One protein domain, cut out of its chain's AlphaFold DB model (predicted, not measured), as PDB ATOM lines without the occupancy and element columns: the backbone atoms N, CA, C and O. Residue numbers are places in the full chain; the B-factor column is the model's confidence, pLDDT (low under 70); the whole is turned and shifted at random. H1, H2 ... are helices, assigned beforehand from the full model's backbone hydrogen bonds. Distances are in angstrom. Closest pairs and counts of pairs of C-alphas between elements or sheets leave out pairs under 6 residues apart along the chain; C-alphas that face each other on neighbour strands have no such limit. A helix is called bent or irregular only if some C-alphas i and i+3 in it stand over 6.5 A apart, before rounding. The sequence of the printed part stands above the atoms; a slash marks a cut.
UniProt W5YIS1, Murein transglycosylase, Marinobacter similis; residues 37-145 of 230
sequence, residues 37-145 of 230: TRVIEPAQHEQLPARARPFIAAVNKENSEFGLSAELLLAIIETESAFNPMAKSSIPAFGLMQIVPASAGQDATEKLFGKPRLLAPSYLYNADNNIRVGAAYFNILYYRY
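Overview. This is residues 37 to 145 of the 230 residues of the protein "Murein transglycosylase" of Marinobacter similis (UniProt W5YIS1). The longest helix, H6, runs through the middle of a compact cluster of crossed helices, with H2 packed on it on one side and H4 crossing it nearly at a right angle on the other. H3 crosses near H6 on the H2 side, short H5 makes a corner at the start of H6, and small H1 lies at the far end beyond H2. The printed part has 109 residues with six named helices, H1 to H6 in chain order, and no named strand; the class is all helix. It is compact, with a radius of gyration of the C-alphas of 13.1 A and spans of 39 by 29 by 19 A.

Arrangement. H1, residues 42 to 47, is close to but not clearly touching H2, residues 53 to 66; their closest C-alphas, of His 45 and Arg 53, are 6.5 A apart. H2 touches H3, residues 70 to 81, with residues 59 to 63 alone, at a steep tilt of 59 degrees, opposite ways; their closest C-alphas, of Asn 63 and Ala 70, are 6.0 A apart. The hub is H6, residues 127 to 145, which touches H2, H4 and H5. H2 and H6 run the same way at a tilt of 35.1 degrees, only just steep, and their closest C-alphas, of Ala 58 and Asp 128, are 5.5 A apart. H3 is close to but not clearly touching H6, with the C-alphas of Leu 73 and Ala 135 closest at 7.1 A. H4, residues 104 to 113, stands about perpendicular to H6 at 85 degrees and touches its residues 133 to 140 alone; the closest C-alphas, of Ala 108 and Tyr 137, are 4.9 A apart. H5, residues 121 to 125, and H6 only just touch, with 3 pairs of C-alphas within 8 A, and touch only at the corner by their link; the closest C-alphas are those of Leu 124 and Asn 130, 4.9 A apart. H1 and H6 are apart, as are H2 and H4. In H3, H4, H5 and H6 every O i to N i+4 pair is within hydrogen-bond range; H2 has 7 of 10, and H1 has 0 of 2 but 2 of 3 O i to N i+3 pairs.

Along the chain. H1 begins at C-alpha 42 (-0.830, 10.964, 14.761) and is only just irregular, with C-alphas 43 and 46 6.9 A apart. H2 is 20.2 A long and irregular, with C-alphas 54 and 57 7.5 A apart. H3 is 16.4 A long, H4 13.8 A. H6 is 25.6 A long and ends at C-alpha 145 (-0.910, 21.751, 47.010).

Size, cuts and confidence. The C-alphas of Glu 46 and Lys 115 are the two farthest apart, at 39.2 A. The link from H3 to H4, residues 82 to 103, is long. The printed part has no cut, its mean pLDDT is 96.3, and no printed residue is under 70.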
ATOM      1  N   THR A  37      -0.233  21.302  24.691       81.88
ATOM      2  CA  THR A  37      -0.702  20.144  23.916       81.88
ATOM      3  C   THR A  37      -1.638  19.266  24.736       81.88
ATOM      4  O   THR A  37      -1.225  18.522  25.632       81.88
ATOM      5  N   ARG A  38      -2.931  19.338  24.401       80.81
ATOM      6  CA  ARG A  38      -4.000  18.535  25.017       80.81
ATOM      7  C   ARG A  38      -4.146  17.145  24.409       80.81
ATOM      8  O   ARG A  38      -4.686  16.271  25.070       80.81
ATOM      9  N   VAL A  39      -3.664  16.933  23.188       87.50
ATOM     10  CA  VAL A  39      -3.642  15.644  22.486       87.50
ATOM     11  C   VAL A  39      -2.430  15.646  21.557       87.50
ATOM     12  O   VAL A  39      -2.220  16.617  20.842       87.50
ATOM     13  N   ILE A  40      -1.629  14.582  21.590       91.50
ATOM     14  CA  ILE A  40      -0.601  14.309  20.583       91.50
ATOM     15  C   ILE A  40      -1.309  13.703  19.369       91.50
ATOM     16  O   ILE A  40      -1.869  12.607  19.470       91.50
ATOM     17  N   GLU A  41      -1.278  14.401  18.243       91.19
ATOM     18  CA  GLU A  41      -1.879  13.955  16.991       91.19
ATOM     19  C   GLU A  41      -1.005  12.903  16.286       91.19
ATOM     20  O   GLU A  41       0.224  12.935  16.412       91.19
ATOM     21  N   PRO A  42      -1.586  11.997  15.473       91.00
ATOM     22  CA  PRO A  42      -0.830  10.964  14.761       91.00
ATOM     23  C   PRO A  42       0.360  11.487  13.943       91.00
ATOM     24  O   PRO A  42       1.394  10.824  13.880       91.00
ATOM     25  N   ALA A  43       0.240  12.681  13.353       90.00
ATOM     26  CA  ALA A  43       1.313  13.322  12.583       90.00
ATOM     27  C   ALA A  43       2.554  13.648  13.438       90.00
ATOM     28  O   ALA A  43       3.686  13.557  12.964       90.00
ATOM     29  N   GLN A  44       2.355  13.923  14.727       91.81
ATOM     30  CA  GLN A  44       3.408  14.305  15.665       91.81
ATOM     31  C   GLN A  44       4.155  13.094  16.247       91.81
ATOM     32  O   GLN A  44       5.215  13.247  16.852       91.81
ATOM     33  N   HIS A  45       3.646  11.869  16.061       92.31
ATOM     34  CA  HIS A  45       4.239  10.656  16.641       92.31
ATOM     35  C   HIS A  45       5.687  10.432  16.195       92.31
ATOM     36  O   HIS A  45       6.514   9.955  16.977       92.31
ATOM     37  N   GLU A  46       6.001  10.768  14.941       90.94
ATOM     38  CA  GLU A  46       7.337  10.559  14.386       90.94
ATOM     39  C   GLU A  46       8.379  11.520  14.968       90.94
ATOM     40  O   GLU A  46       9.548  11.144  15.065       90.94
ATOM     41  N   GLN A  47       7.949  12.685  15.464       91.75
ATOM     42  CA  GLN A  47       8.812  13.663  16.137       91.75
ATOM     43  C   GLN A  47       9.211  13.226  17.551       91.75
ATOM     44  O   GLN A  47      10.160  13.749  18.137       91.75
ATOM     45  N   LEU A  48       8.505  12.242  18.116       94.69
ATOM     46  CA  LEU A  48       8.785  11.721  19.445       94.69
ATOM     47  C   LEU A  48       9.816  10.583  19.401       94.69
ATOM     48  O   LEU A  48       9.810   9.758  18.475       94.69
ATOM     49  N   PRO A  49      10.660  10.448  20.447       95.25
ATOM     50  CA  PRO A  49      11.571   9.318  20.574       95.25
ATOM     51  C   PRO A  49      10.828   7.983  20.441       95.25
ATOM     52  O   PRO A  49       9.786   7.792  21.063       95.25
ATOM     53  N   ALA A  50      11.398   7.013  19.719       96.81
ATOM     54  CA  ALA A  50      10.752   5.714  19.471       96.81
ATOM     55  C   ALA A  50      10.262   5.012  20.755       96.81
ATOM     56  O   ALA A  50       9.195   4.407  20.775       96.81
ATOM     57  N   ARG A  51      11.008   5.156  21.857       97.44
ATOM     58  CA  ARG A  51      10.654   4.625  23.186       97.44
ATOM     59  C   ARG A  51       9.431   5.276  23.841       97.44
ATOM     60  O   ARG A  51       8.847   4.667  24.727       97.44
ATOM     61  N   ALA A  52       9.052   6.487  23.436       97.62
ATOM     62  CA  ALA A  52       7.872   7.184  23.943       97.62
ATOM     63  C   ALA A  52       6.586   6.735  23.235       97.62
ATOM     64  O   ALA A  52       5.522   6.695  23.851       97.62
ATOM     65  N   ARG A  53       6.689   6.354  21.954       96.25
ATOM     66  CA  ARG A  53       5.547   6.062  21.071       96.25
ATOM     67  C   ARG A  53       4.552   5.029  21.620       96.25
ATOM     68  O   ARG A  53       3.355   5.286  21.514       96.25
ATOM     69  N   PRO A  54       4.978   3.925  22.274       97.69
ATOM     70  CA  PRO A  54       4.044   2.960  22.859       97.69
ATOM     71  C   PRO A  54       3.119   3.543  23.936       97.69
ATOM     72  O   PRO A  54       2.093   2.947  24.243       97.69
ATOM     73  N   PHE A  55       3.477   4.688  24.521       98.31
ATOM     74  CA  PHE A  55       2.774   5.286  25.655       98.31
ATOM     75  C   PHE A  55       1.920   6.499  25.273       98.31
ATOM     76  O   PHE A  55       1.243   7.046  26.140       98.31
ATOM     77  N   ILE A  56       1.909   6.910  23.998       97.31
ATOM     78  CA  ILE A  56       1.179   8.105  23.536       97.31
ATOM     79  C   ILE A  56      -0.315   8.006  23.850       97.31
ATOM     80  O   ILE A  56      -0.890   8.958  24.363       97.31
ATOM     81  N   ALA A  57      -0.941   6.849  23.618       97.31
ATOM     82  CA  ALA A  57      -2.365   6.667  23.902       97.31
ATOM     83  C   ALA A  57      -2.692   6.868  25.393       97.31
ATOM     84  O   ALA A  57      -3.676   7.523  25.729       97.31
ATOM     85  N   ALA A  58      -1.845   6.353  26.291       98.25
ATOM     86  CA  ALA A  58      -1.991   6.573  27.727       98.25
ATOM     87  C   ALA A  58      -1.733   8.044  28.099       98.25
ATOM     88  O   ALA A  58      -2.504   8.623  28.854       98.25
ATOM     89  N   VAL A  59      -0.711   8.684  27.524       98.19
ATOM     90  CA  VAL A  59      -0.439  10.119  27.728       98.19
ATOM     91  C   VAL A  59      -1.626  10.985  27.286       98.19
ATOM     92  O   VAL A  59      -2.064  11.821  28.067       98.19
ATOM     93  N   ASN A  60      -2.192  10.737  26.100       96.81
ATOM     94  CA  ASN A  60      -3.365  11.442  25.555       96.81
ATOM     95  C   ASN A  60      -4.656  11.191  26.340       96.81
ATOM     96  O   ASN A  60      -5.597  11.978  26.300       96.81
ATOM     97  N   LYS A  61      -4.749  10.056  27.023       97.31
ATOM     98  CA  LYS A  61      -5.883   9.789  27.898       97.31
ATOM     99  C   LYS A  61      -5.763  10.600  29.184       97.31
ATOM    100  O   LYS A  61      -6.705  11.272  29.592       97.31
ATOM    101  N   GLU A  62      -4.601  10.532  29.826       97.19
ATOM    102  CA  GLU A  62      -4.415  11.107  31.156       97.19
ATOM    103  C   GLU A  62      -4.168  12.629  31.116       97.19
ATOM    104  O   GLU A  62      -4.523  13.329  32.063       97.19
ATOM    105  N   ASN A  63      -3.624  13.183  30.024       92.06
ATOM    106  CA  ASN A  63      -3.522  14.637  29.850       92.06
ATOM    107  C   ASN A  63      -4.916  15.298  29.764       92.06
ATOM    108  O   ASN A  63      -5.130  16.342  30.381       92.06
ATOM    109  N   SER A  64      -5.870  14.647  29.092       92.19
ATOM    110  CA  SER A  64      -7.259  15.068  28.945       92.19
ATOM    111  C   SER A  64      -7.995  14.952  30.279       92.19
ATOM    112  O   SER A  64      -8.550  15.938  30.758       92.19
ATOM    113  N   GLU A  65      -7.898  13.791  30.937       95.50
ATOM    114  CA  GLU A  65      -8.521  13.529  32.244       95.50
ATOM    115  C   GLU A  65      -8.056  14.519  33.327       95.50
ATOM    116  O   GLU A  65      -8.857  15.013  34.124       95.50
ATOM    117  N   PHE A  66      -6.755  14.827  33.379       95.44
ATOM    118  CA  PHE A  66      -6.175  15.650  34.445       95.44
ATOM    119  C   PHE A  66      -5.891  17.101  34.053       95.44
ATOM    120  O   PHE A  66      -5.379  17.857  34.886       95.44
ATOM    121  N   GLY A  67      -6.204  17.508  32.822       91.75
ATOM    122  CA  GLY A  67      -5.932  18.859  32.334       91.75
ATOM    123  C   GLY A  67      -4.447  19.235  32.407       91.75
ATOM    124  O   GLY A  67      -4.121  20.373  32.754       91.75
ATOM    125  N   LEU A  68      -3.561  18.282  32.112       94.75
ATOM    126  CA  LEU A  68      -2.108  18.470  32.007       94.75
ATOM    127  C   LEU A  68      -1.701  18.526  30.527       94.75
ATOM    128  O   LEU A  68      -2.524  18.256  29.654       94.75
ATOM    129  N   SER A  69      -0.453  18.889  30.234       95.12
ATOM    130  CA  SER A  69       0.078  18.859  28.868       95.12
ATOM    131  C   SER A  69       0.814  17.556  28.568       95.12
ATOM    132  O   SER A  69       1.387  16.921  29.463       95.12
ATOM    133  N   ALA A  70       0.791  17.139  27.303       96.38
ATOM    134  CA  ALA A  70       1.509  15.955  26.847       96.38
ATOM    135  C   ALA A  70       3.028  16.092  27.049       96.38
ATOM    136  O   ALA A  70       3.683  15.158  27.513       96.38
ATOM    137  N   GLU A  71       3.568  17.279  26.776       96.50
ATOM    138  CA  GLU A  71       4.973  17.646  26.935       96.50
ATOM    139  C   GLU A  71       5.455  17.398  28.365       96.50
ATOM    140  O   GLU A  71       6.514  16.808  28.580       96.50
ATOM    141  N   LEU A  72       4.652  17.800  29.356       98.00
ATOM    142  CA  LEU A  72       4.979  17.604  30.763       98.00
ATOM    143  C   LEU A  72       5.018  16.115  31.122       98.00
ATOM    144  O   LEU A  72       5.961  15.666  31.778       98.00
ATOM    145  N   LEU A  73       3.997  15.349  30.723       98.38
ATOM    146  CA  LEU A  73       3.938  13.922  31.044       98.38
ATOM    147  C   LEU A  73       5.117  13.173  30.412       98.38
ATOM    148  O   LEU A  73       5.777  12.392  31.098       98.38
ATOM    149  N   LEU A  74       5.441  13.465  29.150       98.56
ATOM    150  CA  LEU A  74       6.606  12.905  28.464       98.56
ATOM    151  C   LEU A  74       7.922  13.301  29.153       98.56
ATOM    152  O   LEU A  74       8.761  12.432  29.408       98.56
ATOM    153  N   ALA A  75       8.083  14.573  29.534       98.62
ATOM    154  CA  ALA A  75       9.268  15.064  30.236       98.62
ATOM    155  C   ALA A  75       9.485  14.364  31.587       98.62
ATOM    156  O   ALA A  75      10.620  14.004  31.926       98.62
ATOM    157  N   ILE A  76       8.413  14.125  32.350       98.75
ATOM    158  CA  ILE A  76       8.477  13.394  33.622       98.75
ATOM    159  C   ILE A  76       8.807  11.922  33.380       98.75
ATOM    160  O   ILE A  76       9.747  11.414  33.989       98.75
ATOM    161  N   ILE A  77       8.099  11.235  32.474       98.81
ATOM    162  CA  ILE A  77       8.336   9.808  32.188       98.81
ATOM    163  C   ILE A  77       9.784   9.578  31.739       98.81
ATOM    164  O   ILE A  77      10.455   8.649  32.206       98.81
ATOM    165  N   GLU A  78      10.298  10.432  30.853       98.81
ATOM    166  CA  GLU A  78      11.679  10.325  30.399       98.81
ATOM    167  C   GLU A  78      12.671  10.565  31.544       98.81
ATOM    168  O   GLU A  78      13.685   9.870  31.646       98.81
ATOM    169  N   THR A  79      12.379  11.523  32.428       98.62
ATOM    170  CA  THR A  79      13.234  11.815  33.585       98.62
ATOM    171  C   THR A  79      13.252  10.699  34.606       98.62
ATOM    172  O   THR A  79      14.317  10.383  35.137       98.62
ATOM    173  N   GLU A  80      12.111  10.067  34.832       98.31
ATOM    174  CA  GLU A  80      11.958   9.059  35.866       98.31
ATOM    175  C   GLU A  80      12.479   7.684  35.447       98.31
ATOM    176  O   GLU A  80      13.137   6.993  36.230       98.31
ATOM    177  N   SER A  81      12.214   7.274  34.206       98.50
ATOM    178  CA  SER A  81      12.482   5.899  33.767       98.50
ATOM    179  C   SER A  81      13.156   5.788  32.408       98.50
ATOM    180  O   SER A  81      13.486   4.672  31.999       98.50
ATOM    181  N   ALA A  82      13.345   6.900  31.693       98.31
ATOM    182  CA  ALA A  82      13.699   6.890  30.276       98.31
ATOM    183  C   ALA A  82      12.753   5.990  29.450       98.31
ATOM    184  O   ALA A  82      13.205   5.310  28.527       98.31
ATOM    185  N   PHE A  83      11.460   6.002  29.804       98.62
ATOM    186  CA  PHE A  83      10.389   5.183  29.222       98.62
ATOM    187  C   PHE A  83      10.498   3.667  29.487       98.62
ATOM    188  O   PHE A  83       9.980   2.858  28.721       98.62
ATOM    189  N   ASN A  84      11.153   3.251  30.576       98.50
ATOM    190  CA  ASN A  84      11.199   1.847  30.991       98.50
ATOM    191  C   ASN A  84      10.040   1.505  31.958       98.50
ATOM    192  O   ASN A  84      10.104   1.889  33.132       98.50
ATOM    193  N   PRO A  85       9.021   0.725  31.543       98.12
ATOM    194  CA  PRO A  85       7.889   0.376  32.406       98.12
ATOM    195  C   PRO A  85       8.266  -0.563  33.558       98.12
ATOM    196  O   PRO A  85       7.547  -0.635  34.548       98.12
ATOM    197  N   MET A  86       9.420  -1.230  33.476       97.94
ATOM    198  CA  MET A  86       9.955  -2.106  34.524       97.94
ATOM    199  C   MET A  86      10.992  -1.404  35.412       97.94
ATOM    200  O   MET A  86      11.721  -2.059  36.161       97.94
ATOM    201  N   ALA A  87      11.097  -0.072  35.343       97.25
ATOM    202  CA  ALA A  87      12.031   0.681  36.168       97.25
ATOM    203  C   ALA A  87      11.721   0.513  37.666       97.25
ATOM    204  O   ALA A  87      10.593   0.708  38.124       97.25
ATOM    205  N   LYS A  88      12.759   0.202  38.445       94.88
ATOM    206  CA  LYS A  88      12.722   0.141  39.907       94.88
ATOM    207  C   LYS A  88      13.915   0.900  40.471       94.88
ATOM    208  O   LYS A  88      15.050   0.669  40.045       94.88
ATOM    209  N   SER A  89      13.669   1.772  41.442       87.94
ATOM    210  CA  SER A  89      14.743   2.481  42.138       87.94
ATOM    211  C   SER A  89      15.247   1.753  43.392       87.94
ATOM    212  O   SER A  89      14.767   0.671  43.724       87.94
ATOM    213  N   SER A  90      16.252   2.308  44.082       86.19
ATOM    214  CA  SER A  90      16.674   1.780  45.396       86.19
ATOM    215  C   SER A  90      15.624   2.038  46.476       86.19
ATOM    216  O   SER A  90      15.399   1.196  47.339       86.19
ATOM    217  N   ILE A  91      14.953   3.184  46.381       85.38
ATOM    218  CA  ILE A  91      13.721   3.500  47.092       85.38
ATOM    219  C   ILE A  91      12.595   2.709  46.397       85.38
ATOM    220  O   ILE A  91      12.691   2.453  45.191       85.38
ATOM    221  N   PRO A  92      11.539   2.266  47.100       93.12
ATOM    222  CA  PRO A  92      10.433   1.515  46.499       93.12
ATOM    223  C   PRO A  92       9.551   2.390  45.578       93.12
ATOM    224  O   PRO A  92       8.376   2.609  45.855       93.12
ATOM    225  N   ALA A  93      10.137   2.887  44.488       96.56
ATOM    226  CA  ALA A  93       9.521   3.628  43.396       96.56
ATOM    227  C   ALA A  93       9.482   2.744  42.138       96.56
ATOM    228  O   ALA A  93      10.479   2.079  41.820       96.56
ATOM    229  N   PHE A  94       8.342   2.721  41.442       98.44
ATOM    230  CA  PHE A  94       8.054   1.722  40.406       98.44
ATOM    231  C   PHE A  94       7.507   2.332  39.110       98.44
ATOM    232  O   PHE A  94       6.700   3.264  39.137       98.44
ATOM    233  N   GLY A  95       7.908   1.746  37.982       98.50
ATOM    234  CA  GLY A  95       7.349   1.995  36.656       98.50
ATOM    235  C   GLY A  95       7.771   3.311  36.004       98.50
ATOM    236  O   GLY A  95       8.752   3.939  36.410       98.50
ATOM    237  N   LEU A  96       7.021   3.704  34.972       98.75
ATOM    238  CA  LEU A  96       7.342   4.805  34.055       98.75
ATOM    239  C   LEU A  96       7.571   6.155  34.745       98.75
ATOM    240  O   LEU A  96       8.538   6.846  34.442       98.75
ATOM    241  N   MET A  97       6.697   6.504  35.682       98.75
ATOM    242  CA  MET A  97       6.695   7.753  36.441       98.75
ATOM    243  C   MET A  97       7.182   7.561  37.886       98.75
ATOM    244  O   MET A  97       6.959   8.431  38.726       98.75
ATOM    245  N   GLN A  98       7.818   6.413  38.177       98.44
ATOM    246  CA  GLN A  98       8.470   6.079  39.453       98.44
ATOM    247  C   GLN A  98       7.619   6.389  40.694       98.44
ATOM    248  O   GLN A  98       8.023   7.109  41.605       98.44
ATOM    249  N   ILE A  99       6.436   5.783  40.766       98.50
ATOM    250  CA  ILE A  99       5.500   6.007  41.870       98.50
ATOM    251  C   ILE A  99       5.962   5.272  43.123       98.50
ATOM    252  O   ILE A  99       6.189   4.060  43.088       98.50
ATOM    253  N   VAL A 100       6.024   5.994  44.243       97.69
ATOM    254  CA  VAL A 100       6.207   5.421  45.581       97.69
ATOM    255  C   VAL A 100       4.828   5.121  46.189       97.69
ATOM    256  O   VAL A 100       4.077   6.059  46.476       97.69
ATOM    257  N   PRO A 101       4.459   3.842  46.417       96.94
ATOM    258  CA  PRO A 101       3.115   3.476  46.868       96.94
ATOM    259  C   PRO A 101       2.715   4.096  48.208       96.94
ATOM    260  O   PRO A 101       1.555   4.440  48.402       96.94
ATOM    261  N   ALA A 102       3.673   4.224  49.130       95.81
ATOM    262  CA  ALA A 102       3.437   4.698  50.492       95.81
ATOM    263  C   ALA A 102       3.317   6.228  50.612       95.81
ATOM    264  O   ALA A 102       3.005   6.714  51.693       95.81
ATOM    265  N   SER A 103       3.573   6.979  49.536       94.19
ATOM    266  CA  SER A 103       3.440   8.440  49.507       94.19
ATOM    267  C   SER A 103       2.578   8.882  48.322       94.19
ATOM    268  O   SER A 103       1.357   8.885  48.441       94.19
ATOM    269  N   ALA A 104       3.176   9.166  47.162       95.69
ATOM    270  CA  ALA A 104       2.474   9.606  45.952       95.69
ATOM    271  C   ALA A 104       1.302   8.683  45.573       95.69
ATOM    272  O   ALA A 104       0.246   9.149  45.149       95.69
ATOM    273  N   GLY A 105       1.464   7.371  45.779       96.44
ATOM    274  CA  GLY A 105       0.407   6.390  45.550       96.44
ATOM    275  C   GLY A 105      -0.826   6.589  46.437       96.44
ATOM    276  O   GLY A 105      -1.942   6.436  45.946       96.44
ATOM    277  N   GLN A 106      -0.666   6.965  47.708       97.38
ATOM    278  CA  GLN A 106      -1.796   7.201  48.614       97.38
ATOM    279  C   GLN A 106      -2.613   8.424  48.184       97.38
ATOM    280  O   GLN A 106      -3.829   8.322  48.044       97.38
ATOM    281  N   ASP A 107      -1.940   9.531  47.874       97.31
ATOM    282  CA  ASP A 107      -2.574  10.754  47.371       97.31
ATOM    283  C   ASP A 107      -3.301  10.513  46.043       97.31
ATOM    284  O   ASP A 107      -4.473  10.863  45.874       97.31
ATOM    285  N   ALA A 108      -2.618   9.875  45.091       97.94
ATOM    286  CA  ALA A 108      -3.193   9.577  43.789       97.94
ATOM    287  C   ALA A 108      -4.407   8.647  43.903       97.94
ATOM    288  O   ALA A 108      -5.418   8.871  43.245       97.94
ATOM    289  N   THR A 109      -4.340   7.617  44.749       98.06
ATOM    290  CA  THR A 109      -5.452   6.671  44.938       98.06
ATOM    291  C   THR A 109      -6.634   7.290  45.670       98.06
ATOM    292  O   THR A 109      -7.771   6.960  45.339       98.06
ATOM    293  N   GLU A 110      -6.400   8.223  46.594       98.00
ATOM    294  CA  GLU A 110      -7.465   9.025  47.188       98.00
ATOM    295  C   GLU A 110      -8.231   9.799  46.110       98.00
ATOM    296  O   GLU A 110      -9.453   9.691  46.037       98.00
ATOM    297  N   LYS A 111      -7.523  10.489  45.208       97.44
ATOM    298  CA  LYS A 111      -8.155  11.203  44.088       97.44
ATOM    299  C   LYS A 111      -8.849  10.262  43.098       97.44
ATOM    300  O   LYS A 111      -9.952  10.556  42.657       97.44
ATOM    301  N   LEU A 112      -8.209   9.152  42.732       97.44
ATOM    302  CA  LEU A 112      -8.693   8.227  41.699       97.44
ATOM    303  C   LEU A 112      -9.851   7.341  42.168       97.44
ATOM    304  O   LEU A 112     -10.696   6.949  41.367       97.44
ATOM    305  N   PHE A 113      -9.857   6.963  43.445       96.56
ATOM    306  CA  PHE A 113     -10.722   5.907  43.974       96.56
ATOM    307  C   PHE A 113     -11.487   6.312  45.239       96.56
ATOM    308  O   PHE A 113     -12.102   5.447  45.869       96.56
ATOM    309  N   GLY A 114     -11.404   7.582  45.641       97.19
ATOM    310  CA  GLY A 114     -12.077   8.145  46.814       97.19
ATOM    311  C   GLY A 114     -11.491   7.718  48.162       97.19
ATOM    312  O   GLY A 114     -12.063   8.046  49.196       97.19
ATOM    313  N   LYS A 115     -10.391   6.951  48.179       96.06
ATOM    314  CA  LYS A 115      -9.697   6.542  49.409       96.06
ATOM    315  C   LYS A 115      -8.238   6.155  49.150       96.06
ATOM    316  O   LYS A 115      -7.976   5.541  48.110       96.06
ATOM    317  N   PRO A 116      -7.318   6.411  50.097       96.62
ATOM    318  CA  PRO A 116      -5.944   5.932  50.010       96.62
ATOM    319  C   PRO A 116      -5.879   4.406  49.889       96.62
ATOM    320  O   PRO A 116      -6.577   3.671  50.594       96.62
ATOM    321  N   ARG A 117      -5.025   3.912  48.991       95.81
ATOM    322  CA  ARG A 117      -4.736   2.486  48.797       95.81
ATOM    323  C   ARG A 117      -3.240   2.286  48.609       95.81
ATOM    324  O   ARG A 117      -2.589   3.046  47.898       95.81
ATOM    325  N   LEU A 118      -2.707   1.214  49.190       97.12
ATOM    326  CA  LEU A 118      -1.342   0.788  48.909       97.12
ATOM    327  C   LEU A 118      -1.331  -0.037  47.616       97.12
ATOM    328  O   LEU A 118      -1.841  -1.156  47.580       97.12
ATOM    329  N   LEU A 119      -0.781   0.531  46.545       97.06
ATOM    330  CA  LEU A 119      -0.694  -0.142  45.249       97.06
ATOM    331  C   LEU A 119       0.412  -1.202  45.256       97.06
ATOM    332  O   LEU A 119       1.539  -0.940  45.681       97.06
ATOM    333  N   ALA A 120       0.101  -2.391  44.743       97.44
ATOM    334  CA  ALA A 120       1.098  -3.435  44.537       97.44
ATOM    335  C   ALA A 120       2.084  -3.036  43.419       97.44
ATOM    336  O   ALA A 120       1.667  -2.410  42.439       97.44
ATOM    337  N   PRO A 121       3.364  -3.454  43.481       96.81
ATOM    338  CA  PRO A 121       4.321  -3.186  42.408       96.81
ATOM    339  C   PRO A 121       3.850  -3.667  41.030       96.81
ATOM    340  O   PRO A 121       4.051  -2.969  40.045       96.81
ATOM    341  N   SER A 122       3.162  -4.813  40.952       97.81
ATOM    342  CA  SER A 122       2.597  -5.340  39.700       97.81
ATOM    343  C   SER A 122       1.596  -4.385  39.046       97.81
ATOM    344  O   SER A 122       1.602  -4.239  37.827       97.81
ATOM    345  N   TYR A 123       0.785  -3.687  39.845       98.25
ATOM    346  CA  TYR A 123      -0.126  -2.656  39.350       98.25
ATOM    347  C   TYR A 123       0.652  -1.483  38.744       98.25
ATOM    348  O   TYR A 123       0.273  -0.967  37.698       98.25
ATOM    349  N   LEU A 124       1.756  -1.090  39.385       98.38
ATOM    350  CA  LEU A 124       2.595   0.031  38.964       98.38
ATOM    351  C   LEU A 124       3.568  -0.302  37.827       98.38
ATOM    352  O   LEU A 124       4.100   0.623  37.225       98.38
ATOM    353  N   TYR A 125       3.807  -1.574  37.512       98.44
ATOM    354  CA  TYR A 125       4.559  -1.968  36.316       98.44
ATOM    355  C   TYR A 125       3.695  -2.006  35.050       98.44
ATOM    356  O   TYR A 125       4.228  -2.025  33.942       98.44
ATOM    357  N   ASN A 126       2.366  -1.976  35.182       98.62
ATOM    358  CA  ASN A 126       1.493  -1.723  34.043       98.62
ATOM    359  C   ASN A 126       1.589  -0.238  33.649       98.62
ATOM    360  O   ASN A 126       1.359   0.642  34.479       98.62
ATOM    361  N   ALA A 127       1.944   0.025  32.391       98.56
ATOM    362  CA  ALA A 127       2.230   1.366  31.888       98.56
ATOM    363  C   ALA A 127       1.049   2.334  32.059       98.56
ATOM    364  O   ALA A 127       1.222   3.394  32.657       98.56
ATOM    365  N   ASP A 128      -0.144   1.941  31.614       98.69
ATOM    366  CA  ASP A 128      -1.350   2.772  31.667       98.69
ATOM    367  C   ASP A 128      -1.713   3.133  33.109       98.69
ATOM    368  O   ASP A 128      -1.921   4.298  33.446       98.69
ATOM    369  N   ASN A 129      -1.709   2.135  33.997       98.69
ATOM    370  CA  ASN A 129      -1.942   2.342  35.421       98.69
ATOM    371  C   ASN A 129      -0.907   3.289  36.037       98.69
ATOM    372  O   ASN A 129      -1.260   4.140  36.854       98.69
ATOM    373  N   ASN A 130       0.367   3.136  35.674       98.81
ATOM    374  CA  ASN A 130       1.445   3.953  36.210       98.81
ATOM    375  C   ASN A 130       1.332   5.415  35.764       98.81
ATOM    376  O   ASN A 130       1.421   6.306  36.609       98.81
ATOM    377  N   ILE A 131       1.073   5.648  34.473       98.88
ATOM    378  CA  ILE A 131       0.885   6.989  33.908       98.88
ATOM    379  C   ILE A 131      -0.329   7.658  34.553       98.88
ATOM    380  O   ILE A 131      -0.225   8.791  35.013       98.88
ATOM    381  N   ARG A 132      -1.445   6.936  34.701       98.75
ATOM    382  CA  ARG A 132      -2.646   7.440  35.381       98.75
ATOM    383  C   ARG A 132      -2.372   7.876  36.816       98.75
ATOM    384  O   ARG A 132      -2.811   8.939  37.244       98.75
ATOM    385  N   VAL A 133      -1.644   7.059  37.576       98.81
ATOM    386  CA  VAL A 133      -1.306   7.365  38.975       98.81
ATOM    387  C   VAL A 133      -0.345   8.552  39.066       98.81
ATOM    388  O   VAL A 133      -0.550   9.433  39.902       98.81
ATOM    389  N   GLY A 134       0.669   8.617  38.201       98.75
ATOM    390  CA  GLY A 134       1.610   9.738  38.165       98.75
ATOM    391  C   GLY A 134       0.967  11.051  37.729       98.75
ATOM    392  O   GLY A 134       1.174  12.075  38.381       98.75
ATOM    393  N   ALA A 135       0.117  11.025  36.702       98.69
ATOM    394  CA  ALA A 135      -0.639  12.191  36.252       98.69
ATOM    395  C   ALA A 135      -1.624  12.680  37.329       98.69
ATOM    396  O   ALA A 135      -1.677  13.877  37.617       98.69
ATOM    397  N   ALA A 136      -2.325  11.764  38.012       98.75
ATOM    398  CA  ALA A 136      -3.179  12.103  39.149       98.75
ATOM    399  C   ALA A 136      -2.386  12.783  40.278       98.75
ATOM    400  O   ALA A 136      -2.837  13.793  40.823       98.75
ATOM    401  N   TYR A 137      -1.201  12.264  40.613       98.81
ATOM    402  CA  TYR A 137      -0.348  12.864  41.638       98.81
ATOM    403  C   TYR A 137       0.179  14.242  41.218       98.81
ATOM    404  O   TYR A 137       0.107  15.190  42.000       98.81
ATOM    405  N   PHE A 138       0.636  14.406  39.974       98.75
ATOM    406  CA  PHE A 138       1.075  15.715  39.490       98.75
ATOM    407  C   PHE A 138      -0.068  16.741  39.504       98.75
ATOM    408  O   PHE A 138       0.112  17.872  39.962       98.75
ATOM    409  N   ASN A 139      -1.272  16.343  39.082       98.31
ATOM    410  CA  ASN A 139      -2.470  17.180  39.161       98.31
ATOM    411  C   ASN A 139      -2.745  17.643  40.601       98.31
ATOM    412  O   ASN A 139      -3.031  18.816  40.824       98.31
ATOM    413  N   ILE A 140      -2.605  16.752  41.585       98.56
ATOM    414  CA  ILE A 140      -2.719  17.094  43.008       98.56
ATOM    415  C   ILE A 140      -1.672  18.142  43.410       98.56
ATOM    416  O   ILE A 140      -2.012  19.124  44.073       98.56
ATOM    417  N   LEU A 141      -0.411  17.977  43.007       98.75
ATOM    418  CA  LEU A 141       0.640  18.947  43.324       98.75
ATOM    419  C   LEU A 141       0.298  20.336  42.774       98.75
ATOM    420  O   LEU A 141       0.297  21.314  43.524       98.75
ATOM    421  N   TYR A 142      -0.071  20.418  41.498       98.56
ATOM    422  CA  TYR A 142      -0.372  21.690  40.848       98.56
ATOM    423  C   TYR A 142      -1.683  22.316  41.357       98.56
ATOM    424  O   TYR A 142      -1.694  23.455  41.817       98.56
ATOM    425  N   TYR A 143      -2.797  21.580  41.327       97.56
ATOM    426  CA  TYR A 143      -4.139  22.134  41.554       97.56
ATOM    427  C   TYR A 143      -4.636  22.059  43.003       97.56
ATOM    428  O   TYR A 143      -5.630  22.713  43.329       97.56
ATOM    429  N   ARG A 144      -3.977  21.289  43.882       97.75
ATOM    430  CA  ARG A 144      -4.316  21.199  45.316       97.75
ATOM    431  C   ARG A 144      -3.222  21.812  46.185       97.75
ATOM    432  O   ARG A 144      -3.498  22.782  46.884       97.75
ATOM    433  N   TYR A 145      -1.994  21.292  46.128       98.31
ATOM    434  CA  TYR A 145      -0.910  21.751  47.010       98.31
ATOM    435  C   TYR A 145      -0.470  23.186  46.714       98.31
ATOM    436  O   TYR A 145      -0.355  23.989  47.639       98.31
TER     437      TYR A 145